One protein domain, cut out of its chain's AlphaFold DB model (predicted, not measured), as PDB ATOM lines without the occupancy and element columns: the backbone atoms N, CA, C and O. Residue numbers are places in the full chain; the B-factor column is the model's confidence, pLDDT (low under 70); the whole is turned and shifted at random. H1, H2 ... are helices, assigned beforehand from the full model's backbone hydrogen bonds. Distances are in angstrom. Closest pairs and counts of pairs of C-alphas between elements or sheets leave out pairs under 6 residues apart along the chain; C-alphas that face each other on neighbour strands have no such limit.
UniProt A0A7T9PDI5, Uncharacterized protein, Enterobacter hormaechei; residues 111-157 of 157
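AT A GLANCE: This is residues 111 to 157 of the 157 residues of an uncharacterized protein of Enterobacter hormaechei (UniProt A0A7T9PDI5). Two equal helices, H1 and H2, run side by side in opposite ways with a gap between them. The opening stretch, residues 111 to 123, runs along one side of the pair, and the low-confidence tail, residues 151 to 157, lies on the other side. The printed part has 47 residues with two named helices, H1 then H2, and no named strand; the class is all helix, though under half of the residues, 20, are in named elements. It is compact and rounded, with a radius of gyration of the C-alphas of 9.6 A and spans of 24 by 19 by 16 A.

IN THESE COORDINATES: Find C-alpha 124 at (-23.389, 33.587, -104.666); from there H1, residues 124 to 133, runs 14.2 A. H2, residues 141 to 150, runs 14.3 A and ends at C-alpha 150, (-30.854, 26.102, -97.055).

HOW THE PARTS SIT: H1 and H2 are near each other, with 5 pairs of C-alphas within 10 A. A short link of 7 residues joins them. In both, every O i to N i+4 pair is within hydrogen-bond range.

THE WHOLE: The farthest C-alphas, Ser 121 and Lys 138, are 24.1 A apart. The printed part has no cut. Look for pLDDT under 70 at residues 116 to 121 and 151 to 157.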
ATOM      1  N   SER A 111     -28.566  23.133-114.168       91.69
ATOM      2  CA  SER A 111     -29.989  23.088-113.849       91.69
ATOM      3  C   SER A 111     -30.179  22.759-112.383       91.69
ATOM      4  O   SER A 111     -29.580  21.810-111.871       91.69
ATOM      5  N   ILE A 112     -31.055  23.510-111.720       88.94
ATOM      6  CA  ILE A 112     -31.326  23.345-110.293       88.94
ATOM      7  C   ILE A 112     -31.922  21.959-110.003       88.94
ATOM      8  O   ILE A 112     -31.635  21.357-108.974       88.94
ATOM      9  N   ASN A 113     -32.647  21.382-110.966       89.00
ATOM     10  CA  ASN A 113     -33.218  20.037-110.861       89.00
ATOM     11  C   ASN A 113     -32.151  18.925-110.865       89.00
ATOM     12  O   ASN A 113     -32.418  17.814-110.401       89.00
ATOM     13  N   LYS A 114     -30.946  19.204-111.388       86.00
ATOM     14  CA  LYS A 114     -29.810  18.269-111.412       86.00
ATOM     15  C   LYS A 114     -28.927  18.380-110.159       86.00
ATOM     16  O   LYS A 114     -28.150  17.467-109.885       86.00
ATOM     17  N   ILE A 115     -29.046  19.454-109.373       75.94
ATOM     18  CA  ILE A 115     -28.247  19.674-108.158       75.94
ATOM     19  C   ILE A 115     -28.949  19.030-106.957       75.94
ATOM     20  O   ILE A 115     -29.584  19.693-106.144       75.94
ATOM     21  N   LYS A 116     -28.832  17.705-106.827       61.06
ATOM     22  CA  LYS A 116     -29.249  16.997-105.605       61.06
ATOM     23  C   LYS A 116     -28.126  17.055-104.562       61.06
ATOM     24  O   LYS A 116     -26.981  16.744-104.878       61.06
ATOM     25  N   ASN A 117     -28.455  17.430-103.322       58.31
ATOM     26  CA  ASN A 117     -27.573  17.385-102.139       58.31
ATOM     27  C   ASN A 117     -26.292  18.250-102.195       58.31
ATOM     28  O   ASN A 117     -25.357  18.006-101.438       58.31
ATOM     29  N   LYS A 118     -26.230  19.257-103.077       61.78
ATOM     30  CA  LYS A 118     -25.091  20.194-103.199       61.78
ATOM     31  C   LYS A 118     -25.498  21.669-103.079       61.78
ATOM     32  O   LYS A 118     -24.713  22.549-103.409       61.78
ATOM     33  N   LEU A 119     -26.715  21.949-102.614       63.88
ATOM     34  CA  LEU A 119     -27.212  23.322-102.466       63.88
ATOM     35  C   LEU A 119     -26.403  24.099-101.415       63.88
ATOM     36  O   LEU A 119     -26.097  25.265-101.621       63.88
ATOM     37  N   SER A 120     -25.938  23.428-100.357       60.09
ATOM     38  CA  SER A 120     -25.087  24.015 -99.312       60.09
ATOM     39  C   SER A 120     -23.672  24.404 -99.762       60.09
ATOM     40  O   SER A 120     -22.974  25.088 -99.018       60.09
ATOM     41  N   SER A 121     -23.225  23.966-100.945       65.31
ATOM     42  CA  SER A 121     -21.932  24.348-101.530       65.31
ATOM     43  C   SER A 121     -22.064  25.342-102.686       65.31
ATOM     44  O   SER A 121     -21.077  25.634-103.367       65.31
ATOM     45  N   MET A 122     -23.273  25.862-102.930       72.12
ATOM     46  CA  MET A 122     -23.484  26.940-103.887       72.12
ATOM     47  C   MET A 122     -23.095  28.271-103.249       72.12
ATOM     48  O   MET A 122     -23.721  28.722-102.306       72.12
ATOM     49  N   ASP A 123     -22.053  28.907-103.775       76.06
ATOM     50  CA  ASP A 123     -21.760  30.306-103.469       76.06
ATOM     51  C   ASP A 123     -22.659  31.257-104.291       76.06
ATOM     52  O   ASP A 123     -23.409  30.845-105.189       76.06
ATOM     53  N   ILE A 124     -22.577  32.560-104.001       78.88
ATOM     54  CA  ILE A 124     -23.389  33.587-104.666       78.88
ATOM     55  C   ILE A 124     -23.144  33.650-106.184       78.88
ATOM     56  O   ILE A 124     -24.075  33.892-106.953       78.88
ATOM     57  N   ARG A 125     -21.916  33.372-106.643       82.81
ATOM     58  CA  ARG A 125     -21.523  33.433-108.060       82.81
ATOM     59  C   ARG A 125     -22.072  32.224-108.816       82.81
ATOM     60  O   ARG A 125     -22.642  32.380-109.896       82.81
ATOM     61  N   ARG A 126     -21.998  31.025-108.226       82.69
ATOM     62  CA  ARG A 126     -22.622  29.796-108.749       82.69
ATOM     63  C   ARG A 126     -24.137  29.916-108.803       82.69
ATOM     64  O   ARG A 126     -24.737  29.502-109.793       82.69
ATOM     65  N   THR A 127     -24.749  30.504-107.778       85.06
ATOM     66  CA  THR A 127     -26.191  30.784-107.749       85.06
ATOM     67  C   THR A 127     -26.589  31.778-108.833       85.06
ATOM     68  O   THR A 127     -27.532  31.522-109.579       85.06
ATOM     69  N   SER A 128     -25.842  32.874-108.983       87.25
ATOM     70  CA  SER A 128     -26.073  33.852-110.049       87.25
ATOM     71  C   SER A 128     -25.981  33.197-111.429       87.25
ATOM     72  O   SER A 128     -26.885  33.349-112.251       87.25
ATOM     73  N   ASN A 129     -24.956  32.370-111.662       90.62
ATOM     74  CA  ASN A 129     -24.838  31.607-112.900       90.62
ATOM     75  C   ASN A 129     -26.017  30.648-113.118       90.62
ATOM     76  O   ASN A 129     -26.565  30.587-114.216       90.62
ATOM     77  N   MET A 130     -26.444  29.937-112.072       90.75
ATOM     78  CA  MET A 130     -27.592  29.033-112.131       90.75
ATOM     79  C   MET A 130     -28.869  29.762-112.567       90.75
ATOM     80  O   MET A 130     -29.553  29.299-113.475       90.75
ATOM     81  N   LEU A 131     -29.145  30.940-112.000       90.88
ATOM     82  CA  LEU A 131     -30.308  31.755-112.368       90.88
ATOM     83  C   LEU A 131     -30.272  32.220-113.833       90.88
ATOM     84  O   LEU A 131     -31.328  32.364-114.452       90.88
ATOM     85  N   ARG A 132     -29.078  32.429-114.402       91.75
ATOM     86  CA  ARG A 132     -28.898  32.742-115.833       91.75
ATOM     87  C   ARG A 132     -29.150  31.518-116.714       91.75
ATOM     88  O   ARG A 132     -29.802  31.636-117.751       91.75
ATOM     89  N   CYS A 133     -28.663  30.353-116.291       93.50
ATOM     90  CA  CYS A 133     -28.720  29.110-117.058       93.50
ATOM     91  C   CYS A 133     -30.079  28.389-117.012       93.50
ATOM     92  O   CYS A 133     -30.494  27.817-118.019       93.50
ATOM     93  N   ASP A 134     -30.768  28.420-115.870       94.12
ATOM     94  CA  ASP A 134     -32.015  27.691-115.605       94.12
ATOM     95  C   ASP A 134     -33.023  28.603-114.899       94.12
ATOM     96  O   ASP A 134     -33.335  28.424-113.723       94.12
ATOM     97  N   LYS A 135     -33.503  29.633-115.602       92.88
ATOM     98  CA  LYS A 135     -34.392  30.659-115.033       92.88
ATOM     99  C   LYS A 135     -35.553  30.047-114.222       92.88
ATOM    100  O   LYS A 135     -36.129  29.035-114.642       92.88
ATOM    101  N   PRO A 136     -35.951  30.668-113.094       92.75
ATOM    102  CA  PRO A 136     -37.096  30.212-112.317       92.75
ATOM    103  C   PRO A 136     -38.363  30.077-113.168       92.75
ATOM    104  O   PRO A 136     -38.743  30.970-113.923       92.75
ATOM    105  N   SER A 137     -39.026  28.939-113.031       93.94
ATOM    106  CA  SER A 137     -40.221  28.553-113.767       93.94
ATOM    107  C   SER A 137     -41.101  27.665-112.893       93.94
ATOM    108  O   SER A 137     -40.661  27.128-111.878       93.94
ATOM    109  N   LYS A 138     -42.348  27.428-113.314       93.56
ATOM    110  CA  LYS A 138     -43.278  26.546-112.584       93.56
ATOM    111  C   LYS A 138     -42.723  25.132-112.351       93.56
ATOM    112  O   LYS A 138     -43.150  24.470-111.415       93.56
ATOM    113  N   ILE A 139     -41.785  24.680-113.186       92.69
ATOM    114  CA  ILE A 139     -41.200  23.337-113.124       92.69
ATOM    115  C   ILE A 139     -40.103  23.249-112.051       92.69
ATOM    116  O   ILE A 139     -39.972  22.220-111.397       92.69
ATOM    117  N   ASN A 140     -39.311  24.309-111.863       92.44
ATOM    118  CA  ASN A 140     -38.097  24.284-111.036       92.44
ATOM    119  C   ASN A 140     -38.178  25.182-109.778       92.44
ATOM    120  O   ASN A 140     -37.268  25.164-108.948       92.44
ATOM    121  N   ILE A 141     -39.277  25.930-109.595       91.00
ATOM    122  CA  ILE A 141     -39.432  26.920-108.515       91.00
ATOM    123  C   ILE A 141     -39.278  26.321-107.114       91.00
ATOM    124  O   ILE A 141     -38.695  26.959-106.243       91.00
ATOM    125  N   ASN A 142     -39.736  25.087-106.895       90.06
ATOM    126  CA  ASN A 142     -39.637  24.435-105.588       90.06
ATOM    127  C   ASN A 142     -38.174  24.192-105.185       90.06
ATOM    128  O   ASN A 142     -37.818  24.388-104.026       90.06
ATOM    129  N   ASN A 143     -37.312  23.842-106.145       88.56
ATOM    130  CA  ASN A 143     -35.889  23.630-105.883       88.56
ATOM    131  C   ASN A 143     -35.165  24.956-105.618       88.56
ATOM    132  O   ASN A 143     -34.301  25.024-104.750       88.56
ATOM    133  N   TYR A 144     -35.572  26.041-106.286       87.94
ATOM    134  CA  TYR A 144     -35.090  27.383-105.952       87.94
ATOM    135  C   TYR A 144     -35.537  27.842-104.562       87.94
ATOM    136  O   TYR A 144     -34.737  28.384-103.803       87.94
ATOM    137  N   GLN A 145     -36.792  27.589-104.185       87.31
ATOM    138  CA  GLN A 145     -37.273  27.880-102.832       87.31
ATOM    139  C   GLN A 145     -36.506  27.082-101.774       87.31
ATOM    140  O   GLN A 145     -36.242  27.603-100.692       87.31
ATOM    141  N   GLN A 146     -36.134  25.837-102.076       84.94
ATOM    142  CA  GLN A 146     -35.283  25.032-101.206       84.94
ATOM    143  C   GLN A 146     -33.874  25.630-101.085       84.94
ATOM    144  O   GLN A 146     -33.411  25.814 -99.962       84.94
ATOM    145  N   LEU A 147     -33.244  26.023-102.198       80.88
ATOM    146  CA  LEU A 147     -31.931  26.680-102.200       80.88
ATOM    147  C   LEU A 147     -31.907  27.917-101.282       80.88
ATOM    148  O   LEU A 147     -31.036  28.029-100.427       80.88
ATOM    149  N   VAL A 148     -32.906  28.800-101.389       80.19
ATOM    150  CA  VAL A 148     -33.016  30.014-100.552       80.19
ATOM    151  C   VAL A 148     -33.221  29.685 -99.064       80.19
ATOM    152  O   VAL A 148     -32.811  30.445 -98.186       80.19
ATOM    153  N   ARG A 149     -33.886  28.567 -98.748       79.12
ATOM    154  CA  ARG A 149     -34.097  28.133 -97.357       79.12
ATOM    155  C   ARG A 149     -32.827  27.560 -96.735       79.12
ATOM    156  O   ARG A 149     -32.595  27.787 -95.549       79.12
ATOM    157  N   GLU A 150     -32.053  26.808 -97.513       74.38
ATOM    158  CA  GLU A 150     -30.854  26.102 -97.055       74.38
ATOM    159  C   GLU A 150     -29.621  27.007 -96.991       74.38
ATOM    160  O   GLU A 150     -28.802  26.858 -96.081       74.38
ATOM    161  N   ASP A 151     -29.506  27.977 -97.896       67.38
ATOM    162  CA  ASP A 151     -28.374  28.891 -97.923       67.38
ATOM    163  C   ASP A 151     -28.657  30.172 -97.120       67.38
ATOM    164  O   ASP A 151     -29.444  31.044 -97.501       67.38
ATOM    165  N   LYS A 152     -27.973  30.312 -95.978       59.66
ATOM    166  CA  LYS A 152     -28.051  31.514 -95.134       59.66
ATOM    167  C   LYS A 152     -27.452  32.757 -95.809       59.66
ATOM    168  O   LYS A 152     -27.797  33.858 -95.390       59.66
ATOM    169  N   ASN A 153     -26.610  32.592 -96.833       58.16
ATOM    170  CA  ASN A 153     -25.946  33.675 -97.560       58.16
ATOM    171  C   ASN A 153     -26.781  34.211 -98.740       58.16
ATOM    172  O   ASN A 153     -26.575  35.348 -99.153       58.16
ATOM    173  N   ILE A 154     -27.751  33.441 -99.260       56.62
ATOM    174  CA  ILE A 154     -28.633  33.862-100.373       56.62
ATOM    175  C   ILE A 154     -29.778  34.772 -99.908       56.62
ATOM    176  O   ILE A 154     -30.351  35.495-100.716       56.62
ATOM    177  N   LYS A 155     -30.094  34.818 -98.607       48.62
ATOM    178  CA  LYS A 155     -31.184  35.653 -98.052       48.62
ATOM    179  C   LYS A 155     -31.023  37.173 -98.255       48.62
ATOM    180  O   LYS A 155     -31.913  37.912 -97.847       48.62
ATOM    181  N   ALA A 156     -29.907  37.627 -98.823       46.78
ATOM    182  CA  ALA A 156     -29.613  39.032 -99.105       46.78
ATOM    183  C   ALA A 156     -29.713  39.418-100.600       46.78
ATOM    184  O   ALA A 156     -29.432  40.570-100.928       46.78
ATOM    185  N   LEU A 157     -30.078  38.478-101.488       46.12
ATOM    186  CA  LEU A 157     -30.439  38.736-102.894       46.12
ATOM    187  C   LEU A 157     -31.914  39.137-103.018       46.12
ATOM    188  O   LEU A 157     -32.205  39.963-103.910       46.12
TER     189      LEU A 157